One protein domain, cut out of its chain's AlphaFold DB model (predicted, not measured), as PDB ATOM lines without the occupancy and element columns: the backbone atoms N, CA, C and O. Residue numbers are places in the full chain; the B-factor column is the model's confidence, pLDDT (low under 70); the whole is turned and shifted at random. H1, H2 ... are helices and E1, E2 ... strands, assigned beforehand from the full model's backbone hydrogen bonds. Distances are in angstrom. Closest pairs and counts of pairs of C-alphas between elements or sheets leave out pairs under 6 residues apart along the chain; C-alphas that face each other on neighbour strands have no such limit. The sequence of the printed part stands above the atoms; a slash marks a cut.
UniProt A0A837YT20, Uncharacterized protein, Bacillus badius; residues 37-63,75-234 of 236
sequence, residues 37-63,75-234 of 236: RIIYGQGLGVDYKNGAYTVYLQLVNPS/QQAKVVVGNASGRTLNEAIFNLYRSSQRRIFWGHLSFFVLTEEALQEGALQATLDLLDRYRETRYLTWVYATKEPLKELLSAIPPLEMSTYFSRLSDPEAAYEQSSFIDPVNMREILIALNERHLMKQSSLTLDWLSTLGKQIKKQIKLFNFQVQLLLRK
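What this domain is: This is residues 37 to 63 and 75 to 234 of the 236 residues of an uncharacterized protein of Bacillus badius (UniProt A0A837YT20). A strongly twisted sheet of six strands makes the core; it curls round H1, with H2 and H3 on one face and H4 on the other, while H6 and H7 form a long arm beside its E6 edge, and residues 198 to 205 and 207 to 215 stick out. The printed part has 187 residues, with seven named helices and six named strands in the order E1 E2 E3 H1 E4 E5 H2 H3 E6 H4 H5 H6 H7. The sheet is branched and mixed: E1 pairs with E2, antiparallel, and with E4 and E5, both parallel; E2 and E3 are antiparallel, and E5 and E6 parallel. The class is mixed, helices and strands. The whole is compact, with a radius of gyration of the C-alphas of 16.8 A, yet only just elongated, spanning 57 by 37 by 31 A.

Where its parts are: Find C-alpha 38 at (-26.545, 33.843, 0.724); from there E1 runs over residues 38 to 49, 30.1 A, and bends by 68 degrees at residue 42. E2, residues 52 to 60, measures 25.9 A, and E3, residues 80 to 86, 20.2 A. The shorter strands are E4, residues 103 to 105, E5, residues 111 to 115, and E6, residues 142 to 146. Among the helices look for H1 at residues 89 to 99, H2 at 116 to 120, H3 at 123 to 133, H4 at 150 to 155 and H5 at 173 to 179. H6, residues 187 to 200, is 19.5 A long and begins at C-alpha 187 (-31.827, 12.818, -10.450). H7, residues 207 to 232, is the longest at 37.8 A and ends at C-alpha 232 (-47.189, 11.321, 13.159).

How they stand to each other: Begin at E1, which has E2 on one side and E4 and E5 on the other side. In the hairpin of E1 and E2, N 45 and O 56 are 2.7 A apart, within hydrogen-bond range. Look likewise at N 57 and O 82, 2.8 A, for E2 and E3; N 105 and O 39, 2.8 A, for E1 and E4; N 113 and O 44, 2.8 A, for E1 and E5; and N 112 and O 142, 2.8 A, for E5 and E6. E5, H2, H3 and E6 form a strand-helix-strand unit, two parallel neighbour strands joined through helices, with a right-handed crossover. H3 has a height over the sheet of 10.3 A and runs along the strands, at 11 degrees to E1 on the local plane. H1 and H3 touch at a steep tilt of 62 degrees, the same way, their closest C-alphas being Leu 89 and Ala 126, 6.8 A apart. The closest C-alphas of H1 and E3 are Gly 86 and Ala 92, 4.1 A. On the face opposite to H3, H4 has Leu 154 nearest E2, its C-alpha 6.3 A from that of Gln 58. H7 only grazes the sheet with residues 217 to 228; the C-alphas of Thr 146 and Ile 221, 5.7 A, are its closest with E6. H6 only grazes it too, with residues 187 to 190; the closest C-alphas of H6 and E6 are Met 187 and Trp 142, 6.2 A. H6 and H7 are apart, and H5 is not on the sheet. In H1, H2, H4 and H6 every O i to N i+4 pair is within hydrogen-bond range; H3 has 6 of 7, H5 2 of 3 and H7 21 of 22.

The domain as a whole: The C-alphas of Gln 75 and Ser 204 are the two farthest apart, 58.3 A. Residues 64 to 74 are not printed, and C-alphas 63 and 75 are 11.6 A apart across this cut, within the link from E2 to E3. The link from H4 to H5, residues 156 to 172, is long. The mean pLDDT of the printed part is 73.5; low-confidence stretches include residues 156 to 166 and 196 to 234, and H7 has a mean of 42.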
ATOM      1  N   ARG A  37     -24.504  36.654   3.066       69.81
ATOM      2  CA  ARG A  37     -25.470  37.263   2.124       69.81
ATOM      3  C   ARG A  37     -26.240  36.237   1.290       69.81
ATOM      4  O   ARG A  37     -27.110  36.627   0.508       69.81
ATOM      5  N   ILE A  38     -25.967  34.950   1.486       78.00
ATOM      6  CA  ILE A  38     -26.545  33.843   0.724       78.00
ATOM      7  C   ILE A  38     -27.440  33.000   1.639       78.00
ATOM      8  O   ILE A  38     -27.143  32.806   2.818       78.00
ATOM      9  N   ILE A  39     -28.565  32.518   1.109       79.81
ATOM     10  CA  ILE A  39     -29.401  31.511   1.774       79.81
ATOM     11  C   ILE A  39     -29.301  30.209   0.987       79.81
ATOM     12  O   ILE A  39     -29.423  30.213  -0.236       79.81
ATOM     13  N   TYR A  40     -29.099  29.097   1.685       84.31
ATOM     14  CA  TYR A  40     -28.907  27.789   1.070       84.31
ATOM     15  C   TYR A  40     -30.248  27.061   0.981       84.31
ATOM     16  O   TYR A  40     -30.903  26.836   2.003       84.31
ATOM     17  N   GLY A  41     -30.667  26.713  -0.236       88.25
ATOM     18  CA  GLY A  41     -31.806  25.825  -0.458       88.25
ATOM     19  C   GLY A  41     -31.378  24.374  -0.255       88.25
ATOM     20  O   GLY A  41     -30.521  23.890  -0.987       88.25
ATOM     21  N   GLN A  42     -31.954  23.698   0.737       87.19
ATOM     22  CA  GLN A  42     -31.611  22.319   1.100       87.19
ATOM     23  C   GLN A  42     -32.568  21.294   0.475       87.19
ATOM     24  O   GLN A  42     -32.129  20.237   0.023       87.19
ATOM     25  N   GLY A  43     -33.864  21.609   0.444       90.25
ATOM     26  CA  GLY A  43     -34.914  20.713  -0.038       90.25
ATOM     27  C   GLY A  43     -35.999  21.478  -0.785       90.25
ATOM     28  O   GLY A  43     -36.409  22.553  -0.345       90.25
ATOM     29  N   LEU A  44     -36.459  20.938  -1.910       93.38
ATOM     30  CA  LEU A  44     -37.515  21.528  -2.738       93.38
ATOM     31  C   LEU A  44     -38.771  20.656  -2.690       93.38
ATOM     32  O   LEU A  44     -38.713  19.453  -2.887       93.38
ATOM     33  N   GLY A  45     -39.924  21.261  -2.465       94.38
ATOM     34  CA  GLY A  45     -41.227  20.633  -2.589       94.38
ATOM     35  C   GLY A  45     -42.003  21.249  -3.743       94.38
ATOM     36  O   GLY A  45     -42.025  22.474  -3.869       94.38
ATOM     37  N   VAL A  46     -42.665  20.430  -4.555       96.12
ATOM     38  CA  VAL A  46     -43.568  20.905  -5.610       96.12
ATOM     39  C   VAL A  46     -44.933  20.259  -5.433       96.12
ATOM     40  O   VAL A  46     -45.064  19.036  -5.469       96.12
ATOM     41  N   ASP A  47     -45.936  21.108  -5.250       95.50
ATOM     42  CA  ASP A  47     -47.345  20.743  -5.193       95.50
ATOM     43  C   ASP A  47     -48.095  21.338  -6.388       95.50
ATOM     44  O   ASP A  47     -47.660  22.337  -6.975       95.50
ATOM     45  N   TYR A  48     -49.239  20.756  -6.726       94.44
ATOM     46  CA  TYR A  48     -50.162  21.306  -7.706       94.44
ATOM     47  C   TYR A  48     -51.579  21.276  -7.154       94.44
ATOM     48  O   TYR A  48     -52.145  20.212  -6.907       94.44
ATOM     49  N   LYS A  49     -52.158  22.462  -6.957       91.00
ATOM     50  CA  LYS A  49     -53.511  22.622  -6.417       91.00
ATOM     51  C   LYS A  49     -54.211  23.786  -7.089       91.00
ATOM     52  O   LYS A  49     -53.601  24.813  -7.369       91.00
ATOM     53  N   ASN A  50     -55.516  23.637  -7.310       91.19
ATOM     54  CA  ASN A  50     -56.382  24.689  -7.853       91.19
ATOM     55  C   ASN A  50     -55.874  25.288  -9.182       91.19
ATOM     56  O   ASN A  50     -55.994  26.489  -9.410       91.19
ATOM     57  N   GLY A  51     -55.282  24.461 -10.052       92.38
ATOM     58  CA  GLY A  51     -54.780  24.907 -11.354       92.38
ATOM     59  C   GLY A  51     -53.436  25.649 -11.315       92.38
ATOM     60  O   GLY A  51     -53.071  26.290 -12.301       92.38
ATOM     61  N   ALA A  52     -52.717  25.614 -10.189       95.69
ATOM     62  CA  ALA A  52     -51.446  26.307 -10.011       95.69
ATOM     63  C   ALA A  52     -50.404  25.426  -9.308       95.69
ATOM     64  O   ALA A  52     -50.718  24.651  -8.400       95.69
ATOM     65  N   TYR A  53     -49.138  25.608  -9.686       96.25
ATOM     66  CA  TYR A  53     -48.011  25.033  -8.961       96.25
ATOM     67  C   TYR A  53     -47.746  25.844  -7.698       96.25
ATOM     68  O   TYR A  53     -47.741  27.076  -7.731       96.25
ATOM     69  N   THR A  54     -47.466  25.154  -6.598       95.75
ATOM     70  CA  THR A  54     -46.948  25.757  -5.369       95.75
ATOM     71  C   THR A  54     -45.611  25.122  -5.041       95.75
ATOM     72  O   THR A  54     -45.511  23.905  -4.903       95.75
ATOM     73  N   VAL A  55     -44.577  25.949  -4.926       94.94
ATOM     74  CA  VAL A  55     -43.235  25.507  -4.546       94.94
ATOM     75  C   VAL A  55     -42.991  25.797  -3.079       94.94
ATOM     76  O   VAL A  55     -43.369  26.851  -2.571       94.94
ATOM     77  N   TYR A  56     -42.323  24.865  -2.416       93.31
ATOM     78  CA  TYR A  56     -41.866  24.976  -1.043       93.31
ATOM     79  C   TYR A  56     -40.354  24.818  -1.047       93.31
ATOM     80  O   TYR A  56     -39.842  23.836  -1.569       93.31
ATOM     81  N   LEU A  57     -39.620  25.762  -0.478       91.50
ATOM     82  CA  LEU A  57     -38.169  25.683  -0.408       91.50
ATOM     83  C   LEU A  57     -37.732  25.698   1.046       91.50
ATOM     84  O   LEU A  57     -37.965  26.666   1.774       91.50
ATOM     85  N   GLN A  58     -37.082  24.614   1.447       88.19
ATOM     86  CA  GLN A  58     -36.446  24.482   2.741       88.19
ATOM     87  C   GLN A  58     -35.128  25.254   2.724       88.19
ATOM     88  O   GLN A  58     -34.182  24.894   2.020       88.19
ATOM     89  N   LEU A  59     -35.080  26.328   3.500       84.50
ATOM     90  CA  LEU A  59     -33.938  27.216   3.625       84.50
ATOM     91  C   LEU A  59     -33.155  26.874   4.888       84.50
ATOM     92  O   LEU A  59     -33.727  26.728   5.974       84.50
ATOM     93  N   VAL A  60     -31.837  26.790   4.740       76.69
ATOM     94  CA  VAL A  60     -30.904  26.487   5.824       76.69
ATOM     95  C   VAL A  60     -29.850  27.587   5.915       76.69
ATOM     96  O   VAL A  60     -29.362  28.099   4.905       76.69
ATOM     97  N   ASN A  61     -29.503  27.964   7.148       71.00
ATOM     98  CA  ASN A  61     -28.402  28.876   7.438       71.00
ATOM     99  C   ASN A  61     -27.264  28.102   8.137       71.00
ATOM    100  O   ASN A  61     -27.403  27.774   9.319       71.00
ATOM    101  N   PRO A  62     -26.140  27.832   7.444       64.69
ATOM    102  CA  PRO A  62     -25.002  27.101   8.004       64.69
ATOM    103  C   PRO A  62     -24.423  27.731   9.278       64.69
ATOM    104  O   PRO A  62     -23.996  27.013  10.179       64.69
ATOM    105  N   SER A  63     -24.469  29.063   9.411       61.41
ATOM    106  CA  SER A  63     -23.956  29.782  10.586       61.41
ATOM    107  C   SER A  63     -24.749  29.498  11.866       61.41
ATOM    108  O   SER A  63     -24.235  29.723  12.961       61.41
ATOM    109  N   GLN A  75     -30.704  26.328  20.859       43.56
ATOM    110  CA  GLN A  75     -30.700  26.931  19.522       43.56
ATOM    111  C   GLN A  75     -31.021  25.861  18.482       43.56
ATOM    112  O   GLN A  75     -30.156  25.407  17.741       43.56
ATOM    113  N   GLN A  76     -32.287  25.436  18.457       49.16
ATOM    114  CA  GLN A  76     -32.803  24.556  17.412       49.16
ATOM    115  C   GLN A  76     -32.523  25.188  16.044       49.16
ATOM    116  O   GLN A  76     -32.841  26.361  15.817       49.16
ATOM    117  N   ALA A  77     -31.914  24.421  15.136       53.47
ATOM    118  CA  ALA A  77     -31.709  24.836  13.757       53.47
ATOM    119  C   ALA A  77     -33.071  25.216  13.155       53.47
ATOM    120  O   ALA A  77     -33.913  24.363  12.880       53.47
ATOM    121  N   LYS A  78     -33.322  26.521  13.008       58.22
ATOM    122  CA  LYS A  78     -34.604  27.031  12.524       58.22
ATOM    123  C   LYS A  78     -34.717  26.733  11.034       58.22
ATOM    124  O   LYS A  78     -34.187  27.471  10.206       58.22
ATOM    125  N   VAL A  79     -35.411  25.652  10.706       65.94
ATOM    126  CA  VAL A  79     -35.813  25.343   9.336       65.94
ATOM    127  C   VAL A  79     -36.865  26.359   8.918       65.94
ATOM    128  O   VAL A  79     -37.925  26.458   9.537       65.94
ATOM    129  N   VAL A  80     -36.570  27.146   7.887       74.44
ATOM    130  CA  VAL A  80     -37.542  28.079   7.311       74.44
ATOM    131  C   VAL A  80     -37.997  27.513   5.980       74.44
ATOM    132  O   VAL A  80     -37.180  27.300   5.090       74.44
ATOM    133  N   VAL A  81     -39.299  27.288   5.831       81.62
ATOM    134  CA  VAL A  81     -39.885  26.855   4.561       81.62
ATOM    135  C   VAL A  81     -40.545  28.055   3.890       81.62
ATOM    136  O   VAL A  81     -41.639  28.477   4.272       81.62
ATOM    137  N   GLY A  82     -39.860  28.629   2.900       85.88
ATOM    138  CA  GLY A  82     -40.454  29.621   2.005       85.88
ATOM    139  C   GLY A  82     -41.420  28.943   1.039       85.88
ATOM    140  O   GLY A  82     -41.200  27.794   0.662       85.88
ATOM    141  N   ASN A  83     -42.492  29.621   0.635       91.69
ATOM    142  CA  ASN A  83     -43.394  29.099  -0.386       91.69
ATOM    143  C   ASN A  83     -43.929  30.207  -1.288       91.69
ATOM    144  O   ASN A  83     -44.038  31.360  -0.869       91.69
ATOM    145  N   ALA A  84     -44.237  29.838  -2.525       93.25
ATOM    146  CA  ALA A  84     -44.875  30.708  -3.500       93.25
ATOM    147  C   ALA A  84     -45.634  29.873  -4.534       93.25
ATOM    148  O   ALA A  84     -45.288  28.718  -4.789       93.25
ATOM    149  N   SER A  85     -46.646  30.476  -5.154       95.44
ATOM    150  CA  SER A  85     -47.463  29.829  -6.181       95.44
ATOM    151  C   SER A  85     -47.364  30.562  -7.518       95.44
ATOM    152  O   SER A  85     -47.030  31.749  -7.568       95.44
ATOM    153  N   GLY A  86     -47.651  29.854  -8.605       95.19
ATOM    154  CA  GLY A  86     -47.671  30.391  -9.966       95.19
ATOM    155  C   GLY A  86     -48.354  29.432 -10.939       95.19
ATOM    156  O   GLY A  86     -48.540  28.251 -10.636       95.19
ATOM    157  N   ARG A  87     -48.730  29.915 -12.126       94.75
ATOM    158  CA  ARG A  87     -49.376  29.084 -13.160       94.75
ATOM    159  C   ARG A  87     -48.414  28.054 -13.742       94.75
ATOM    160  O   ARG A  87     -48.834  27.006 -14.211       94.75
ATOM    161  N   THR A  88     -47.120  28.358 -13.710       94.06
ATOM    162  CA  THR A  88     -46.038  27.444 -14.088       94.06
ATOM    163  C   THR A  88     -45.038  27.313 -12.948       94.06
ATOM    164  O   THR A  88     -44.923  28.209 -12.108       94.06
ATOM    165  N   LEU A  89     -44.252  26.234 -12.951       92.56
ATOM    166  CA  LEU A  89     -43.171  26.056 -11.982       92.56
ATOM    167  C   LEU A  89     -42.167  27.227 -12.011       92.56
ATOM    168  O   LEU A  89     -41.723  27.696 -10.967       92.56
ATOM    169  N   ASN A  90     -41.869  27.752 -13.206       92.44
ATOM    170  CA  ASN A  90     -40.997  28.917 -13.388       92.44
ATOM    171  C   ASN A  90     -41.548  30.170 -12.710       92.44
ATOM    172  O   ASN A  90     -40.811  30.889 -12.042       92.44
ATOM    173  N   GLU A  91     -42.844  30.426 -12.882       94.31
ATOM    174  CA  GLU A  91     -43.512  31.566 -12.261       94.31
ATOM    175  C   GLU A  91     -43.527  31.430 -10.736       94.31
ATOM    176  O   GLU A  91     -43.212  32.387 -10.033       94.31
ATOM    177  N   ALA A  92     -43.811  30.231 -10.220       94.31
ATOM    178  CA  ALA A  92     -43.792  29.964  -8.785       94.31
ATOM    179  C   ALA A  92     -42.399  30.219  -8.178       94.31
ATOM    180  O   ALA A  92     -42.282  30.877  -7.144       94.31
ATOM    181  N   ILE A  93     -41.329  29.781  -8.849       91.94
ATOM    182  CA  ILE A  93     -39.940  30.030  -8.426       91.94
ATOM    183  C   ILE A  93     -39.562  31.512  -8.543       91.94
ATOM    184  O   ILE A  93     -38.914  32.056  -7.648       91.94
ATOM    185  N   PHE A  94     -40.003  32.203  -9.594       91.81
ATOM    186  CA  PHE A  94     -39.789  33.645  -9.725       91.81
ATOM    187  C   PHE A  94     -40.471  34.427  -8.591       91.81
ATOM    188  O   PHE A  94     -39.864  35.313  -7.984       91.81
ATOM    189  N   ASN A  95     -41.704  34.052  -8.248       93.12
ATOM    190  CA  ASN A  95     -42.438  34.625  -7.121       93.12
ATOM    191  C   ASN A  95     -41.749  34.314  -5.785       93.12
ATOM    192  O   ASN A  95     -41.651  35.195  -4.926       93.12
ATOM    193  N   LEU A  96     -41.192  33.107  -5.633       90.56
ATOM    194  CA  LEU A  96     -40.379  32.739  -4.476       90.56
ATOM    195  C   LEU A  96     -39.167  33.672  -4.338       90.56
ATOM    196  O   LEU A  96     -38.950  34.226  -3.261       90.56
ATOM    197  N   TYR A  97     -38.423  33.927  -5.419       88.69
ATOM    198  CA  TYR A  97     -37.300  34.870  -5.390       88.69
ATOM    199  C   TYR A  97     -37.729  36.292  -5.047       88.69
ATOM    200  O   TYR A  97     -37.032  36.960  -4.287       88.69
ATOM    201  N   ARG A  98     -38.887  36.742  -5.538       86.75
ATOM    202  CA  ARG A  98     -39.425  38.073  -5.222       86.75
ATOM    203  C   ARG A  98     -39.748  38.238  -3.734       86.75
ATOM    204  O   ARG A  98     -39.642  39.342  -3.210       86.75
ATOM    205  N   SER A  99     -40.129  37.151  -3.063       83.00
ATOM    206  CA  SER A  99     -40.360  37.134  -1.613       83.00
ATOM    207  C   SER A  99     -39.074  37.000  -0.783       83.00
ATOM    208  O   SER A  99     -39.084  37.287   0.414       83.00
ATOM    209  N   SER A 100     -37.962  36.580  -1.396       81.38
ATOM    210  CA  SER A 100     -36.698  36.361  -0.696       81.38
ATOM    211  C   SER A 100     -35.914  37.661  -0.527       81.38
ATOM    212  O   SER A 100     -35.668  38.393  -1.480       81.38
ATOM    213  N   GLN A 101     -35.435  37.921   0.690       78.19
ATOM    214  CA  GLN A 101     -34.593  39.086   0.992       78.19
ATOM    215  C   GLN A 101     -33.134  38.912   0.535       78.19
ATOM    216  O   GLN A 101     -32.361  39.869   0.549       78.19
ATOM    217  N   ARG A 102     -32.727  37.687   0.181       80.69
ATOM    218  CA  ARG A 102     -31.347  37.335  -0.182       80.69
ATOM    219  C   ARG A 102     -31.308  36.386  -1.372       80.69
ATOM    220  O   ARG A 102     -32.294  35.713  -1.681       80.69
ATOM    221  N   ARG A 103     -30.138  36.300  -2.010       83.50
ATOM    222  CA  ARG A 103     -29.881  35.330  -3.080       83.50
ATOM    223  C   ARG A 103     -29.988  33.910  -2.522       83.50
ATOM    224  O   ARG A 103     -29.382  33.593  -1.500       83.50
ATOM    225  N   ILE A 104     -30.743  33.073  -3.227       87.00
ATOM    226  CA  ILE A 104     -30.875  31.647  -2.941       87.00
ATOM    227  C   ILE A 104     -29.799  30.904  -3.728       87.00
ATOM    228  O   ILE A 104     -29.691  31.078  -4.942       87.00
ATOM    229  N   PHE A 105     -29.010  30.097  -3.031       86.62
ATOM    230  CA  PHE A 105     -28.008  29.219  -3.616       86.62
ATOM    231  C   PHE A 105     -28.539  27.789  -3.675       86.62
ATOM    232  O   PHE A 105     -29.001  27.248  -2.667       86.62
ATOM    233  N   TRP A 106     -28.476  27.191  -4.865       88.31
ATOM    234  CA  TRP A 106     -29.069  25.882  -5.160       88.31
ATOM    235  C   TRP A 106     -28.064  24.734  -5.083       88.31
ATOM    236  O   TRP A 106     -28.461  23.574  -5.127       88.31
ATOM    237  N   GLY A 107     -26.768  25.029  -4.925       86.81
ATOM    238  CA  GLY A 107     -25.731  23.996  -4.907       86.81
ATOM    239  C   GLY A 107     -25.773  23.042  -3.715       86.81
ATOM    240  O   GLY A 107     -25.094  22.019  -3.724       86.81
ATOM    241  N   HIS A 108     -26.579  23.353  -2.698       85.56
ATOM    242  CA  HIS A 108     -26.814  22.496  -1.534       85.56
ATOM    243  C   HIS A 108     -28.156  21.756  -1.596       85.56
ATOM    244  O   HIS A 108     -28.564  21.162  -0.602       85.56
ATOM    245  N   LEU A 109     -28.845  21.770  -2.739       90.38
ATOM    246  CA  LEU A 109     -30.101  21.049  -2.880       90.38
ATOM    247  C   LEU A 109     -29.847  19.533  -2.837       90.38
ATOM    248  O   LEU A 109     -29.417  18.937  -3.827       90.38
ATOM    249  N   SER A 110     -30.123  18.906  -1.693       88.62
ATOM    250  CA  SER A 110     -29.920  17.463  -1.510       88.62
ATOM    251  C   SER A 110     -31.107  16.640  -1.981       88.62
ATOM    252  O   SER A 110     -30.908  15.508  -2.402       88.62
ATOM    253  N   PHE A 111     -32.326  17.189  -1.951       88.69
ATOM    254  CA  PHE A 111     -33.505  16.460  -2.408       88.69
ATOM    255  C   PHE A 111     -34.618  17.350  -2.957       88.69
ATOM    256  O   PHE A 111     -34.713  18.539  -2.633       88.69
ATOM    257  N   PHE A 112     -35.514  16.746  -3.737       91.75
ATOM    258  CA  PHE A 112     -36.823  17.315  -4.016       91.75
ATOM    259  C   PHE A 112     -37.956  16.294  -3.875       91.75
ATOM    260  O   PHE A 112     -37.781  15.097  -4.097       91.75
ATOM    261  N   VAL A 113     -39.131  16.784  -3.486       90.62
ATOM    262  CA  VAL A 113     -40.336  15.997  -3.224       90.62
ATOM    263  C   VAL A 113     -41.473  16.525  -4.088       90.62
ATOM    264  O   VAL A 113     -41.742  17.726  -4.104       90.62
ATOM    265  N   LEU A 114     -42.158  15.631  -4.788       90.19
ATOM    266  CA  LEU A 114     -43.308  15.959  -5.627       90.19
ATOM    267  C   LEU A 114     -44.579  15.366  -5.012       90.19
ATOM    268  O   LEU A 114     -44.573  14.210  -4.578       90.19
ATOM    269  N   THR A 115     -45.671  16.126  -4.975       91.12
ATOM    270  CA  THR A 115     -46.971  15.536  -4.625       91.12
ATOM    271  C   THR A 115     -47.494  14.653  -5.756       91.12
ATOM    272  O   THR A 115     -47.074  14.775  -6.911       91.12
ATOM    273  N   GLU A 116     -48.401  13.731  -5.437       88.31
ATOM    274  CA  GLU A 116     -49.060  12.891  -6.442       88.31
ATOM    275  C   GLU A 116     -49.792  13.745  -7.487       88.31
ATOM    276  O   GLU A 116     -49.700  13.459  -8.681       88.31
ATOM    277  N   GLU A 117     -50.442  14.825  -7.057       90.25
ATOM    278  CA  GLU A 117     -51.113  15.795  -7.918       90.25
ATOM    279  C   GLU A 117     -50.114  16.500  -8.842       90.25
ATOM    280  O   GLU A 117     -50.311  16.557 -10.055       90.25
ATOM    281  N   ALA A 118     -48.985  16.968  -8.299       91.06
ATOM    282  CA  ALA A 118     -47.940  17.595  -9.099       91.06
ATOM    283  C   ALA A 118     -47.346  16.627 -10.136       91.06
ATOM    284  O   ALA A 118     -47.095  17.012 -11.279       91.06
ATOM    285  N   LEU A 119     -47.141  15.360  -9.767       88.56
ATOM    286  CA  LEU A 119     -46.648  14.328 -10.681       88.56
ATOM    287  C   LEU A 119     -47.605  14.071 -11.848       88.56
ATOM    288  O   LEU A 119     -47.140  13.929 -12.981       88.56
ATOM    289  N   GLN A 120     -48.913  14.017 -11.583       89.00
ATOM    290  CA  GLN A 120     -49.936  13.838 -12.620       89.00
ATOM    291  C   GLN A 120     -49.929  14.994 -13.628       89.00
ATOM    292  O   GLN A 120     -50.075  14.761 -14.824       89.00
ATOM    293  N   GLU A 121     -49.641  16.204 -13.154       91.38
ATOM    294  CA  GLU A 121     -49.524  17.421 -13.964       91.38
ATOM    295  C   GLU A 121     -48.127  17.623 -14.579       91.38
ATOM    296  O   GLU A 121     -47.783  18.709 -15.043       91.38
ATOM    297  N   GLY A 122     -47.270  16.599 -14.575       87.12
ATOM    298  CA  GLY A 122     -45.970  16.656 -15.248       87.12
ATOM    299  C   GLY A 122     -44.879  17.432 -14.500       87.12
ATOM    300  O   GLY A 122     -43.862  17.788 -15.101       87.12
ATOM    301  N   ALA A 123     -45.029  17.655 -13.187       89.88
ATOM    302  CA  ALA A 123     -44.034  18.370 -12.384       89.88
ATOM    303  C   ALA A 123     -42.644  17.722 -12.400       89.88
ATOM    304  O   ALA A 123     -41.662  18.433 -12.210       89.88
ATOM    305  N   LEU A 124     -42.533  16.407 -12.635       87.38
ATOM    306  CA  LEU A 124     -41.235  15.730 -12.705       87.38
ATOM    307  C   LEU A 124     -40.362  16.324 -13.812       87.38
ATOM    308  O   LEU A 124     -39.268  16.798 -13.527       87.38
ATOM    309  N   GLN A 125     -40.865  16.360 -15.049       88.00
ATOM    310  CA  GLN A 125     -40.123  16.925 -16.175       88.00
ATOM    311  C   GLN A 125     -39.832  18.409 -15.936       88.00
ATOM    312  O   GLN A 125     -38.689  18.836 -16.047       88.00
ATOM    313  N   ALA A 126     -40.841  19.175 -15.508       90.31
ATOM    314  CA  ALA A 126     -40.678  20.601 -15.244       90.31
ATOM    315  C   ALA A 126     -39.617  20.893 -14.166       90.31
ATOM    316  O   ALA A 126     -38.875  21.869 -14.278       90.31
ATOM    317  N   THR A 127     -39.536  20.054 -13.129       91.75
ATOM    318  CA  THR A 127     -38.551  20.187 -12.045       91.75
ATOM    319  C   THR A 127     -37.156  19.809 -12.523       91.75
ATOM    320  O   THR A 127     -36.215  20.545 -12.243       91.75
ATOM    321  N   LEU A 128     -37.012  18.725 -13.291       89.94
ATOM    322  CA  LEU A 128     -35.732  18.342 -13.895       89.94
ATOM    323  C   LEU A 128     -35.204  19.444 -14.824       89.94
ATOM    324  O   LEU A 128     -34.068  19.878 -14.659       89.94
ATOM    325  N   ASP A 129     -36.052  19.969 -15.711       88.94
ATOM    326  CA  ASP A 129     -35.708  21.072 -16.618       88.94
ATOM    327  C   ASP A 129     -35.351  22.355 -15.847       88.94
ATOM    328  O   ASP A 129     -34.558  23.186 -16.295       88.94
ATOM    329  N   LEU A 130     -35.961  22.573 -14.679       89.19
ATOM    330  CA  LEU A 130     -35.606  23.676 -13.794       89.19
ATOM    331  C   LEU A 130     -34.232  23.483 -13.169       89.19
ATOM    332  O   LEU A 130     -33.426  24.406 -13.232       89.19
ATOM    333  N   LEU A 131     -33.954  22.312 -12.606       89.00
ATOM    334  CA  LEU A 131     -32.684  22.048 -11.942       89.00
ATOM    335  C   LEU A 131     -31.516  22.014 -12.933       89.00
ATOM    336  O   LEU A 131     -30.482  22.609 -12.638       89.00
ATOM    337  N   ASP A 132     -31.695  21.436 -14.121       84.88
ATOM    338  CA  ASP A 132     -30.647  21.356 -15.150       84.88
ATOM    339  C   ASP A 132     -30.231  22.741 -15.692       84.88
ATOM    340  O   ASP A 132     -29.071  22.967 -16.036       84.88
ATOM    341  N   ARG A 133     -31.137  23.732 -15.673       82.75
ATOM    342  CA  ARG A 133     -30.808  25.125 -16.045       82.75
ATOM    343  C   ARG A 133     -29.875  25.816 -15.052       82.75
ATOM    344  O   ARG A 133     -29.172  26.758 -15.429       82.75
ATOM    345  N   TYR A 134     -29.860  25.389 -13.792       80.44
ATOM    346  CA  TYR A 134     -28.981  25.952 -12.773       80.44
ATOM    347  C   TYR A 134     -27.700  25.127 -12.682       80.44
ATOM    348  O   TYR A 134     -27.681  24.056 -12.089       80.44
ATOM    349  N   ARG A 135     -26.591  25.687 -13.183       73.81
ATOM    350  CA  ARG A 135     -25.259  25.042 -13.192       73.81
ATOM    351  C   ARG A 135     -24.743  24.598 -11.817       73.81
ATOM    352  O   ARG A 135     -23.784  23.841 -11.747       73.81
ATOM    353  N   GLU A 136     -25.320  25.130 -10.744       80.69
ATOM    354  CA  GLU A 136     -24.940  24.835  -9.363       80.69
ATOM    355  C   GLU A 136     -25.596  23.542  -8.843       80.69
ATOM    356  O   GLU A 136     -25.114  22.989  -7.859       80.69
ATOM    357  N   THR A 137     -26.673  23.046  -9.468       83.94
ATOM    358  CA  THR A 137     -27.400  21.859  -8.984       83.94
ATOM    359  C   THR A 137     -26.610  20.575  -9.224       83.94
ATOM    360  O   THR A 137     -25.779  20.469 -10.129       83.94
ATOM    361  N   ARG A 138     -26.842  19.569  -8.376       84.56
ATOM    362  CA  ARG A 138     -26.113  18.301  -8.428       84.56
ATOM    363  C   ARG A 138     -27.014  17.211  -8.992       84.56
ATOM    364  O   ARG A 138     -28.110  16.987  -8.503       84.56
ATOM    365  N   TYR A 139     -26.503  16.417  -9.929       86.06
ATOM    366  CA  TYR A 139     -27.217  15.232 -10.432       86.06
ATOM    367  C   TYR A 139     -27.457  14.139  -9.374       86.06
ATOM    368  O   TYR A 139     -28.185  13.189  -9.628       86.06
ATOM    369  N   LEU A 140     -26.852  14.259  -8.190       87.50
ATOM    370  CA  LEU A 140     -27.070  13.358  -7.055       87.50
ATOM    371  C   LEU A 140     -28.171  13.850  -6.099       87.50
ATOM    372  O   LEU A 140     -28.306  13.308  -5.011       87.50
ATOM    373  N   THR A 141     -28.948  14.869  -6.477       89.44
ATOM    374  CA  THR A 141     -30.136  15.274  -5.717       89.44
ATOM    375  C   THR A 141     -31.160  14.133  -5.706       89.44
ATOM    376  O   THR A 141     -31.527  13.612  -6.762       89.44
ATOM    377  N   TRP A 142     -31.620  13.752  -4.516       88.75
ATOM    378  CA  TRP A 142     -32.588  12.679  -4.299       88.75
ATOM    379  C   TRP A 142     -34.003  13.092  -4.689       88.75
ATOM    380  O   TRP A 142     -34.395  14.252  -4.532       88.75
ATOM    381  N   VAL A 143     -34.783  12.139  -5.192       87.12
ATOM    382  CA  VAL A 143     -36.126  12.385  -5.721       87.12
ATOM    383  C   VAL A 143     -37.148  11.565  -4.957       87.12
ATOM    384  O   VAL A 143     -37.040  10.344  -4.869       87.12
ATOM    385  N   TYR A 144     -38.175  12.238  -4.445       87.06
ATOM    386  CA  TYR A 144     -39.239  11.612  -3.667       87.06
ATOM    387  C   TYR A 144     -40.626  11.989  -4.184       87.06
ATOM    388  O   TYR A 144     -40.829  13.031  -4.809       87.06
ATOM    389  N   ALA A 145     -41.602  11.145  -3.859       85.31
ATOM    390  CA  ALA A 145     -43.014  11.375  -4.123       85.31
ATOM    391  C   ALA A 145     -43.835  11.162  -2.847       85.31
ATOM    392  O   ALA A 145     -43.552  10.244  -2.075       85.31
ATOM    393  N   THR A 146     -44.865  11.978  -2.628       83.00
ATOM    394  CA  THR A 146     -45.715  11.882  -1.433       83.00
ATOM    395  C   THR A 146     -47.172  12.234  -1.723       83.00
ATOM    396  O   THR A 146     -47.463  12.904  -2.711       83.00
ATOM    397  N   LYS A 147     -48.096  11.798  -0.856       83.88
ATOM    398  CA  LYS A 147     -49.465  12.351  -0.794       83.88
ATOM    399  C   LYS A 147     -49.663  13.292   0.398       83.88
ATOM    400  O   LYS A 147     -50.737  13.856   0.570       83.88
ATOM    401  N   GLU A 148     -48.650  13.408   1.248       83.81
ATOM    402  CA  GLU A 148     -48.716  14.163   2.493       83.81
ATOM    403  C   GLU A 148     -48.456  15.657   2.239       83.81
ATOM    404  O   GLU A 148     -47.766  16.020   1.276       83.81
ATOM    405  N   PRO A 149     -48.964  16.559   3.097       85.88
ATOM    406  CA  PRO A 149     -48.721  17.991   2.961       85.88
ATOM    407  C   PRO A 149     -47.224  18.344   3.026       85.88
ATOM    408  O   PRO A 149     -46.554  18.153   4.043       85.88
ATOM    409  N   LEU A 150     -46.702  18.962   1.959       87.75
ATOM    410  CA  LEU A 150     -45.275  19.306   1.853       87.75
ATOM    411  C   LEU A 150     -44.785  20.266   2.938       87.75
ATOM    412  O   LEU A 150     -43.625  20.202   3.339       87.75
ATOM    413  N   LYS A 151     -45.654  21.158   3.426       82.75
ATOM    414  CA  LYS A 151     -45.295  22.119   4.474       82.75
ATOM    415  C   LYS A 151     -44.842  21.411   5.750       82.75
ATOM    416  O   LYS A 151     -43.857  21.830   6.350       82.75
ATOM    417  N   GLU A 152     -45.549  20.359   6.152       79.00
ATOM    418  CA  GLU A 152     -45.248  19.598   7.369       79.00
ATOM    419  C   GLU A 152     -44.009  18.729   7.165       79.00
ATOM    420  O   GLU A 152     -43.092  18.760   7.982       79.00
ATOM    421  N   LEU A 153     -43.933  18.055   6.015       81.69
ATOM    422  CA  LEU A 153     -42.805  17.212   5.629       81.69
ATOM    423  C   LEU A 153     -41.478  17.986   5.611       81.69
ATOM    424  O   LEU A 153     -40.495  17.534   6.189       81.69
ATOM    425  N   LEU A 154     -41.448  19.163   4.980       81.69
ATOM    426  CA  LEU A 154     -40.231  19.978   4.859       81.69
ATOM    427  C   LEU A 154     -39.886  20.755   6.133       81.69
ATOM    428  O   LEU A 154     -38.748  21.198   6.287       81.69
ATOM    429  N   SER A 155     -40.854  20.938   7.034       76.31
ATOM    430  CA  SER A 155     -40.625  21.579   8.335       76.31
ATOM    431  C   SER A 155     -40.233  20.578   9.425       76.31
ATOM    432  O   SER A 155     -39.879  21.001  10.524       76.31
ATOM    433  N   ALA A 156     -40.303  19.269   9.155       68.62
ATOM    434  CA  ALA A 156     -39.979  18.238  10.128       68.62
ATOM    435  C   ALA A 156     -38.497  18.317  10.534       68.62
ATOM    436  O   ALA A 156     -37.591  18.201   9.707       68.62
ATOM    437  N   ILE A 157     -38.258  18.515  11.831       62.50
ATOM    438  CA  ILE A 157     -36.917  18.515  12.421       62.50
ATOM    439  C   ILE A 157     -36.520  17.055  12.699       62.50
ATOM    440  O   ILE A 157     -37.339  16.303  13.236       62.50
ATOM    441  N   PRO A 158     -35.290  16.625  12.359       62.91
ATOM    442  CA  PRO A 158     -34.812  15.292  12.699       62.91
ATOM    443  C   PRO A 158     -34.922  15.017  14.214       62.91
ATOM    444  O   PRO A 158     -34.549  15.874  15.016       62.91
ATOM    445  N   PRO A 159     -35.374  13.818  14.630       47.91
ATOM    446  CA  PRO A 159     -35.709  13.506  16.027       47.91
ATOM    447  C   PRO A 159     -34.529  13.528  17.015       47.91
ATOM    448  O   PRO A 159     -34.746  13.404  18.213       47.91
ATOM    449  N   LEU A 160     -33.292  13.682  16.538       50.78
ATOM    450  CA  LEU A 160     -32.081  13.707  17.364       50.78
ATOM    451  C   LEU A 160     -31.471  15.113  17.512       50.78
ATOM    452  O   LEU A 160     -30.291  15.222  17.822       50.78
ATOM    453  N   GLU A 161     -32.231  16.180  17.227       51.34
ATOM    454  CA  GLU A 161     -31.714  17.567  17.149       51.34
ATOM    455  C   GLU A 161     -30.484  17.702  16.227       51.34
ATOM    456  O   GLU A 161     -29.712  18.657  16.307       51.34
ATOM    457  N   MET A 162     -30.307  16.739  15.320       57.38
ATOM    458  CA  MET A 162     -29.252  16.755  14.319       57.38
ATOM    459  C   MET A 162     -29.559  17.826  13.280       57.38
ATOM    460  O   MET A 162     -30.717  18.202  13.056       57.38
ATOM    461  N   SER A 163     -28.514  18.300  12.606       60.56
ATOM    462  CA  SER A 163     -28.695  19.209  11.483       60.56
ATOM    463  C   SER A 163     -29.634  18.580  10.443       60.56
ATOM    464  O   SER A 163     -29.642  17.367  10.226       60.56
ATOM    465  N   THR A 164     -30.429  19.405   9.760       60.50
ATOM    466  CA  THR A 164     -31.323  18.935   8.686       60.50
ATOM    467  C   THR A 164     -30.588  18.314   7.500       60.50
ATOM    468  O   THR A 164     -31.203  17.639   6.672       60.50
ATOM    469  N   TYR A 165     -29.269  18.495   7.444       59.03
ATOM    470  CA  TYR A 165     -28.383  17.797   6.528       59.03
ATOM    471  C   TYR A 165     -28.365  16.280   6.775       59.03
ATOM    472  O   TYR A 165     -28.331  15.521   5.818       59.03
ATOM    473  N   PHE A 166     -28.488  15.826   8.026       56.44
ATOM    474  CA  PHE A 166     -28.576  14.400   8.384       56.44
ATOM    475  C   PHE A 166     -30.023  13.884   8.430       56.44
ATOM    476  O   PHE A 166     -30.328  12.872   9.063       56.44
ATOM    477  N   SER A 167     -30.954  14.602   7.797       70.06
ATOM    478  CA  SER A 167     -32.311  14.095   7.608       70.06
ATOM    479  C   SER A 167     -32.296  12.885   6.678       70.06
ATOM    480  O   SER A 167     -31.541  12.853   5.709       70.06
ATOM    481  N   ARG A 168     -33.228  11.949   6.889       71.81
ATOM    482  CA  ARG A 168     -33.442  10.785   6.006       71.81
ATOM    483  C   ARG A 168     -33.732  11.160   4.546       71.81
ATOM    484  O   ARG A 168     -33.619  10.306   3.679       71.81
ATOM    485  N   LEU A 169     -34.152  12.402   4.288       76.50
ATOM    486  CA  LEU A 169     -34.371  12.929   2.935       76.50
ATOM    487  C   LEU A 169     -33.083  13.461   2.292       76.50
ATOM    488  O   LEU A 169     -32.955  13.465   1.075       76.50
ATOM    489  N   SER A 170     -32.142  13.940   3.101       75.00
ATOM    490  CA  SER A 170     -30.878  14.515   2.637       75.00
ATOM    491  C   SER A 170     -29.788  13.449   2.493       75.00
ATOM    492  O   SER A 170     -28.959  13.556   1.592       75.00
ATOM    493  N   ASP A 171     -29.822  12.428   3.355       78.50
ATOM    494  CA  ASP A 171     -28.903  11.287   3.379       78.50
ATOM    495  C   ASP A 171     -29.684   9.964   3.555       78.50
ATOM    496  O   ASP A 171     -29.826   9.443   4.668       78.50
ATOM    497  N   PRO A 172     -30.298   9.442   2.479       78.19
ATOM    498  CA  PRO A 172     -31.105   8.231   2.542       78.19
ATOM    499  C   PRO A 172     -30.278   6.942   2.593       78.19
ATOM    500  O   PRO A 172     -30.831   5.914   2.980       78.19
ATOM    501  N   GLU A 173     -28.990   6.977   2.232       78.69
ATOM    502  CA  GLU A 173     -28.117   5.796   2.169       78.69
ATOM    503  C   GLU A 173     -28.005   5.135   3.550       78.69
ATOM    504  O   GLU A 173     -28.253   3.941   3.693       78.69
ATOM    505  N   ALA A 174     -27.791   5.933   4.601       72.75
ATOM    506  CA  ALA A 174     -27.742   5.443   5.978       72.75
ATOM    507  C   ALA A 174     -29.057   4.760   6.417       72.75
ATOM    508  O   ALA A 174     -29.057   3.777   7.159       72.75
ATOM    509  N   ALA A 175     -30.206   5.262   5.950       68.94
ATOM    510  CA  ALA A 175     -31.499   4.630   6.217       68.94
ATOM    511  C   ALA A 175     -31.709   3.356   5.376       68.94
ATOM    512  O   ALA A 175     -32.390   2.426   5.824       68.94
ATOM    513  N   TYR A 176     -31.144   3.322   4.169       73.94
ATOM    514  CA  TYR A 176     -31.178   2.178   3.269       73.94
ATOM    515  C   TYR A 176     -30.287   1.031   3.763       73.94
ATOM    516  O   TYR A 176     -30.748  -0.106   3.785       73.94
ATOM    517  N   GLU A 177     -29.083   1.292   4.265       77.00
ATOM    518  CA  GLU A 177     -28.229   0.247   4.853       77.00
ATOM    519  C   GLU A 177     -28.909  -0.452   6.043       77.00
ATOM    520  O   GLU A 177     -28.798  -1.664   6.213       77.00
ATOM    521  N   GLN A 178     -29.674   0.299   6.841       67.00
ATOM    522  CA  GLN A 178     -30.315  -0.228   8.045       67.00
ATOM    523  C   GLN A 178     -31.582  -1.056   7.768       67.00
ATOM    524  O   GLN A 178     -31.904  -1.963   8.538       67.00
ATOM    525  N   SER A 179     -32.361  -0.707   6.738       67.19
ATOM    526  CA  SER A 179     -33.687  -1.306   6.503       67.19
ATOM    527  C   SER A 179     -33.878  -1.885   5.098       67.19
ATOM    528  O   SER A 179     -34.873  -2.578   4.896       67.19
ATOM    529  N   SER A 180     -32.992  -1.566   4.147       55.78
ATOM    530  CA  SER A 180     -32.936  -1.945   2.715       55.78
ATOM    531  C   SER A 180     -34.277  -2.014   1.985       55.78
ATOM    532  O   SER A 180     -34.468  -2.771   1.040       55.78
ATOM    533  N   PHE A 181     -35.258  -1.251   2.461       55.59
ATOM    534  CA  PHE A 181     -36.648  -1.456   2.080       55.59
ATOM    535  C   PHE A 181     -37.058  -0.596   0.883       55.59
ATOM    536  O   PHE A 181     -37.996  -0.939   0.160       55.59
ATOM    537  N   ILE A 182     -36.377   0.536   0.684       61.75
ATOM    538  CA  ILE A 182     -36.633   1.478  -0.403       61.75
ATOM    539  C   ILE A 182     -35.290   1.935  -0.955       61.75
ATOM    540  O   ILE A 182     -34.590   2.685  -0.279       61.75
ATOM    541  N   ASP A 183     -34.976   1.514  -2.178       73.50
ATOM    542  CA  ASP A 183     -33.830   2.038  -2.917       73.50
ATOM    543  C   ASP A 183     -34.049   3.536  -3.176       73.50
ATOM    544  O   ASP A 183     -35.065   3.907  -3.792       73.50
ATOM    545  N   PRO A 184     -33.163   4.415  -2.684       78.62
ATOM    546  CA  PRO A 184     -33.262   5.833  -2.969       78.62
ATOM    547  C   PRO A 184     -32.938   6.081  -4.441       78.62
ATOM    548  O   PRO A 184     -31.988   5.525  -4.977       78.62
ATOM    549  N   VAL A 185     -33.734   6.928  -5.095       83.25
ATOM    550  CA  VAL A 185     -33.545   7.278  -6.507       83.25
ATOM    551  C   VAL A 185     -33.061   8.716  -6.601       83.25
ATOM    552  O   VAL A 185     -33.641   9.619  -5.990       83.25
ATOM    553  N   ASN A 186     -32.005   8.944  -7.374       87.75
ATOM    554  CA  ASN A 186     -31.458  10.282  -7.607       87.75
ATOM    555  C   ASN A 186     -31.784  10.814  -9.012       87.75
ATOM    556  O   ASN A 186     -32.209  10.094  -9.917       87.75
ATOM    557  N   MET A 187     -31.571  12.117  -9.193       87.56
ATOM    558  CA  MET A 187     -31.827  12.818 -10.450       87.56
ATOM    559  C   MET A 187     -31.072  12.195 -11.634       87.56
ATOM    560  O   MET A 187     -31.642  12.067 -12.717       87.56
ATOM    561  N   ARG A 188     -29.815  11.776 -11.441       86.69
ATOM    562  CA  ARG A 188     -28.995  11.110 -12.463       86.69
ATOM    563  C   ARG A 188     -29.677   9.852 -12.986       86.69
ATOM    564  O   ARG A 188     -29.771   9.693 -14.199       86.69
ATOM    565  N   GLU A 189     -30.140   8.977 -12.104       83.25
ATOM    566  CA  GLU A 189     -30.810   7.730 -12.490       83.25
ATOM    567  C   GLU A 189     -32.082   7.995 -13.291       83.25
ATOM    568  O   GLU A 189     -32.311   7.356 -14.319       83.25
ATOM    569  N   ILE A 190     -32.874   8.990 -12.882       83.06
ATOM    570  CA  ILE A 190     -34.076   9.390 -13.623       83.06
ATOM    571  C   ILE A 190     -33.708   9.925 -15.009       83.06
ATOM    572  O   ILE A 190     -34.335   9.540 -15.994       83.06
ATOM    573  N   LEU A 191     -32.691  10.783 -15.110       84.38
ATOM    574  CA  LEU A 191     -32.248  11.340 -16.389       84.38
ATOM    575  C   LEU A 191     -31.716  10.259 -17.334       84.38
ATOM    576  O   LEU A 191     -32.067  10.269 -18.513       84.38
ATOM    577  N   ILE A 192     -30.928   9.305 -16.827       81.06
ATOM    578  CA  ILE A 192     -30.469   8.147 -17.606       81.06
ATOM    579  C   ILE A 192     -31.678   7.352 -18.097       81.06
ATOM    580  O   ILE A 192     -31.801   7.130 -19.298       81.06
ATOM    581  N   ALA A 193     -32.624   7.020 -17.215       76.50
ATOM    582  CA  ALA A 193     -33.821   6.270 -17.587       76.50
ATOM    583  C   ALA A 193     -34.690   6.998 -18.634       76.50
ATOM    584  O   ALA A 193     -35.280   6.365 -19.514       76.50
ATOM    585  N   LEU A 194     -34.782   8.331 -18.568       77.62
ATOM    586  CA  LEU A 194     -35.500   9.143 -19.555       77.62
ATOM    587  C   LEU A 194     -34.757   9.222 -20.897       77.62
ATOM    588  O   LEU A 194     -35.393   9.129 -21.950       77.62
ATOM    589  N   ASN A 195     -33.431   9.353 -20.873       77.00
ATOM    590  CA  ASN A 195     -32.599   9.402 -22.074       77.00
ATOM    591  C   ASN A 195     -32.549   8.041 -22.784       77.00
ATOM    592  O   ASN A 195     -32.779   7.953 -23.990       77.00
ATOM    593  N   GLU A 196     -32.342   6.961 -22.036       68.81
ATOM    594  CA  GLU A 196     -32.412   5.595 -22.555       68.81
ATOM    595  C   GLU A 196     -33.799   5.289 -23.123       68.81
ATOM    596  O   GLU A 196     -33.902   4.662 -24.171       68.81
ATOM    597  N   ARG A 197     -34.881   5.814 -22.529       50.59
ATOM    598  CA  ARG A 197     -36.225   5.741 -23.120       50.59
ATOM    599  C   ARG A 197     -36.330   6.501 -24.439       50.59
ATOM    600  O   ARG A 197     -37.031   6.020 -25.323       50.59
ATOM    601  N   HIS A 198     -35.697   7.665 -24.591       52.09
ATOM    602  CA  HIS A 198     -35.673   8.377 -25.876       52.09
ATOM    603  C   HIS A 198     -34.996   7.524 -26.958       52.09
ATOM    604  O   HIS A 198     -35.531   7.405 -28.059       52.09
ATOM    605  N   LEU A 199     -33.903   6.847 -26.600       46.06
ATOM    606  CA  LEU A 199     -33.191   5.909 -27.470       46.06
ATOM    607  C   LEU A 199     -33.997   4.616 -27.733       46.06
ATOM    608  O   LEU A 199     -34.002   4.108 -28.850       46.06
ATOM    609  N   MET A 200     -34.743   4.104 -26.745       35.97
ATOM    610  CA  MET A 200     -35.542   2.872 -26.856       35.97
ATOM    611  C   MET A 200     -36.941   3.069 -27.457       35.97
ATOM    612  O   MET A 200     -37.504   2.103 -27.972       35.97
ATOM    613  N   LYS A 201     -37.506   4.290 -27.457       41.84
ATOM    614  CA  LYS A 201     -38.797   4.634 -28.102       41.84
ATOM    615  C   LYS A 201     -38.795   4.393 -29.615       41.84
ATOM    616  O   LYS A 201     -39.854   4.416 -30.234       41.84
ATOM    617  N   GLN A 202     -37.620   4.155 -30.195       49.84
ATOM    618  CA  GLN A 202     -37.444   3.708 -31.571       49.84
ATOM    619  C   GLN A 202     -37.806   2.217 -31.770       49.84
ATOM    620  O   GLN A 202     -37.906   1.765 -32.907       49.84
ATOM    621  N   SER A 203     -38.058   1.459 -30.693       41.06
ATOM    622  CA  SER A 203     -38.477   0.052 -30.724       41.06
ATOM    623  C   SER A 203     -39.800  -0.168 -29.969       41.06
ATOM    624  O   SER A 203     -40.039   0.375 -28.892       41.06
ATOM    625  N   SER A 204     -40.701  -0.952 -30.560       38.53
ATOM    626  CA  SER A 204     -42.145  -1.053 -30.277       38.53
ATOM    627  C   SER A 204     -42.557  -1.805 -28.992       38.53
ATOM    628  O   SER A 204     -43.653  -2.361 -28.933       38.53
ATOM    629  N   LEU A 205     -41.719  -1.853 -27.956       43.09
ATOM    630  CA  LEU A 205     -41.940  -2.664 -26.744       43.09
ATOM    631  C   LEU A 205     -42.058  -1.780 -25.486       43.09
ATOM    632  O   LEU A 205     -41.193  -1.805 -24.619       43.09
ATOM    633  N   THR A 206     -43.107  -0.951 -25.379       44.69
ATOM    634  CA  THR A 206     -43.169   0.111 -24.341       44.69
ATOM    635  C   THR A 206     -44.371   0.097 -23.389       44.69
ATOM    636  O   THR A 206     -44.414   0.931 -22.485       44.69
ATOM    637  N   LEU A 207     -45.346  -0.807 -23.514       43.19
ATOM    638  CA  LEU A 207     -46.542  -0.758 -22.648       43.19
ATOM    639  C   LEU A 207     -46.375  -1.466 -21.292       43.19
ATOM    640  O   LEU A 207     -47.036  -1.090 -20.327       43.19
ATOM    641  N   ASP A 208     -45.448  -2.416 -21.176       42.06
ATOM    642  CA  ASP A 208     -45.291  -3.215 -19.954       42.06
ATOM    643  C   ASP A 208     -44.436  -2.504 -18.882       42.06
ATOM    644  O   ASP A 208     -44.749  -2.514 -17.691       42.06
ATOM    645  N   TRP A 209     -43.411  -1.753 -19.305       37.12
ATOM    646  CA  TRP A 209     -42.417  -1.155 -18.402       37.12
ATOM    647  C   TRP A 209     -42.906   0.103 -17.663       37.12
ATOM    648  O   TRP A 209     -42.570   0.317 -16.497       37.12
ATOM    649  N   LEU A 210     -43.770   0.913 -18.292       37.22
ATOM    650  CA  LEU A 210     -44.451   2.043 -17.636       37.22
ATOM    651  C   LEU A 210     -45.363   1.577 -16.494       37.22
ATOM    652  O   LEU A 210     -45.495   2.270 -15.484       37.22
ATOM    653  N   SER A 211     -45.948   0.384 -16.630       47.94
ATOM    654  CA  SER A 211     -46.736  -0.238 -15.568       47.94
ATOM    655  C   SER A 211     -45.852  -0.646 -14.384       47.94
ATOM    656  O   SER A 211     -46.275  -0.507 -13.239       47.94
ATOM    657  N   THR A 212     -44.613  -1.072 -14.638       45.44
ATOM    658  CA  THR A 212     -43.657  -1.554 -13.628       45.44
ATOM    659  C   THR A 212     -42.971  -0.411 -12.885       45.44
ATOM    660  O   THR A 212     -42.965  -0.416 -11.658       45.44
ATOM    661  N   LEU A 213     -42.513   0.633 -13.584       47.16
ATOM    662  CA  LEU A 213     -42.011   1.867 -12.960       47.16
ATOM    663  C   LEU A 213     -43.132   2.612 -12.227       47.16
ATOM    664  O   LEU A 213     -42.949   3.062 -11.103       47.16
ATOM    665  N   GLY A 214     -44.328   2.674 -12.822       45.09
ATOM    666  CA  GLY A 214     -45.524   3.189 -12.163       45.09
ATOM    667  C   GLY A 214     -45.914   2.364 -10.934       45.09
ATOM    668  O   GLY A 214     -46.332   2.940  -9.936       45.09
ATOM    669  N   LYS A 215     -45.731   1.036 -10.950       46.59
ATOM    670  CA  LYS A 215     -45.898   0.159  -9.777       46.59
ATOM    671  C   LYS A 215     -44.802   0.377  -8.739       46.59
ATOM    672  O   LYS A 215     -45.126   0.347  -7.561       46.59
ATOM    673  N   GLN A 216     -43.556   0.622  -9.135       41.59
ATOM    674  CA  GLN A 216     -42.430   0.861  -8.227       41.59
ATOM    675  C   GLN A 216     -42.532   2.235  -7.561       41.59
ATOM    676  O   GLN A 216     -42.428   2.325  -6.343       41.59
ATOM    677  N   ILE A 217     -42.890   3.271  -8.323       46.00
ATOM    678  CA  ILE A 217     -43.223   4.608  -7.819       46.00
ATOM    679  C   ILE A 217     -44.490   4.547  -6.956       46.00
ATOM    680  O   ILE A 217     -44.483   5.060  -5.846       46.00
ATOM    681  N   LYS A 218     -45.559   3.845  -7.368       41.25
ATOM    682  CA  LYS A 218     -46.747   3.634  -6.511       41.25
ATOM    683  C   LYS A 218     -46.425   2.841  -5.244       41.25
ATOM    684  O   LYS A 218     -47.018   3.110  -4.203       41.25
ATOM    685  N   LYS A 219     -45.500   1.879  -5.308       42.38
ATOM    686  CA  LYS A 219     -45.002   1.119  -4.154       42.38
ATOM    687  C   LYS A 219     -44.207   2.040  -3.225       42.38
ATOM    688  O   LYS A 219     -44.484   2.025  -2.032       42.38
ATOM    689  N   GLN A 220     -43.341   2.909  -3.751       44.44
ATOM    690  CA  GLN A 220     -42.660   3.948  -2.971       44.44
ATOM    691  C   GLN A 220     -43.645   4.954  -2.346       44.44
ATOM    692  O   GLN A 220     -43.560   5.201  -1.148       44.44
ATOM    693  N   ILE A 221     -44.647   5.438  -3.090       45.28
ATOM    694  CA  ILE A 221     -45.714   6.334  -2.599       45.28
ATOM    695  C   ILE A 221     -46.504   5.684  -1.450       45.28
ATOM    696  O   ILE A 221     -46.778   6.318  -0.432       45.28
ATOM    697  N   LYS A 222     -46.866   4.399  -1.584       36.88
ATOM    698  CA  LYS A 222     -47.633   3.668  -0.560       36.88
ATOM    699  C   LYS A 222     -46.817   3.433   0.720       36.88
ATOM    700  O   LYS A 222     -47.393   3.402   1.804       36.88
ATOM    701  N   LEU A 223     -45.497   3.285   0.599       39.31
ATOM    702  CA  LEU A 223     -44.581   3.020   1.714       39.31
ATOM    703  C   LEU A 223     -44.103   4.302   2.413       39.31
ATOM    704  O   LEU A 223     -43.983   4.309   3.638       39.31
ATOM    705  N   PHE A 224     -43.932   5.397   1.668       44.59
ATOM    706  CA  PHE A 224     -43.639   6.720   2.219       44.59
ATOM    707  C   PHE A 224     -44.801   7.239   3.082       44.59
ATOM    708  O   PHE A 224     -44.586   7.625   4.230       44.59
ATOM    709  N   ASN A 225     -46.049   7.128   2.605       37.84
ATOM    710  CA  ASN A 225     -47.234   7.484   3.400       37.84
ATOM    711  C   ASN A 225     -47.383   6.623   4.669       37.84
ATOM    712  O   ASN A 225     -47.773   7.127   5.718       37.84
ATOM    713  N   PHE A 226     -47.039   5.331   4.609       39.81
ATOM    714  CA  PHE A 226     -47.070   4.453   5.786       39.81
ATOM    715  C   PHE A 226     -46.057   4.891   6.861       39.81
ATOM    716  O   PHE A 226     -46.359   4.848   8.052       39.81
ATOM    717  N   GLN A 227     -44.875   5.371   6.457       40.91
ATOM    718  CA  GLN A 227     -43.856   5.883   7.380       40.91
ATOM    719  C   GLN A 227     -44.171   7.280   7.929       40.91
ATOM    720  O   GLN A 227     -43.908   7.514   9.109       40.91
ATOM    721  N   VAL A 228     -44.773   8.175   7.138       45.62
ATOM    722  CA  VAL A 228     -45.260   9.472   7.647       45.62
ATOM    723  C   VAL A 228     -46.380   9.260   8.672       45.62
ATOM    724  O   VAL A 228     -46.319   9.831   9.758       45.62
ATOM    725  N   GLN A 229     -47.321   8.342   8.423       37.91
ATOM    726  CA  GLN A 229     -48.344   7.972   9.412       37.91
ATOM    727  C   GLN A 229     -47.763   7.343  10.693       37.91
ATOM    728  O   GLN A 229     -48.273   7.590  11.786       37.91
ATOM    729  N   LEU A 230     -46.691   6.549  10.589       34.72
ATOM    730  CA  LEU A 230     -45.974   5.983  11.744       34.72
ATOM    731  C   LEU A 230     -45.184   7.036  12.541       34.72
ATOM    732  O   LEU A 230     -45.046   6.889  13.755       34.72
ATOM    733  N   LEU A 231     -44.683   8.081  11.877       36.19
ATOM    734  CA  LEU A 231     -44.007   9.221  12.505       36.19
ATOM    735  C   LEU A 231     -45.004  10.151  13.215       36.19
ATOM    736  O   LEU A 231     -44.766  10.516  14.363       36.19
ATOM    737  N   LEU A 232     -46.145  10.457  12.588       36.50
ATOM    738  CA  LEU A 232     -47.189  11.321  13.159       36.50
ATOM    739  C   LEU A 232     -47.972  10.661  14.313       36.50
ATOM    740  O   LEU A 232     -48.505  11.360  15.168       36.50
ATOM    741  N   ARG A 233     -48.015   9.321  14.390       36.25
ATOM    742  CA  ARG A 233     -48.653   8.585  15.505       36.25
ATOM    743  C   ARG A 233     -47.837   8.527  16.799       36.25
ATOM    744  O   ARG A 233     -48.383   8.104  17.809       36.25
ATOM    745  N   LYS A 234     -46.548   8.884  16.791       35.16
ATOM    746  CA  LYS A 234     -45.694   8.841  17.998       35.16
ATOM    747  C   LYS A 234     -45.598  10.180  18.742       35.16
ATOM    748  O   LYS A 234     -44.886  10.257  19.738       35.16
TER     749      LYS A 234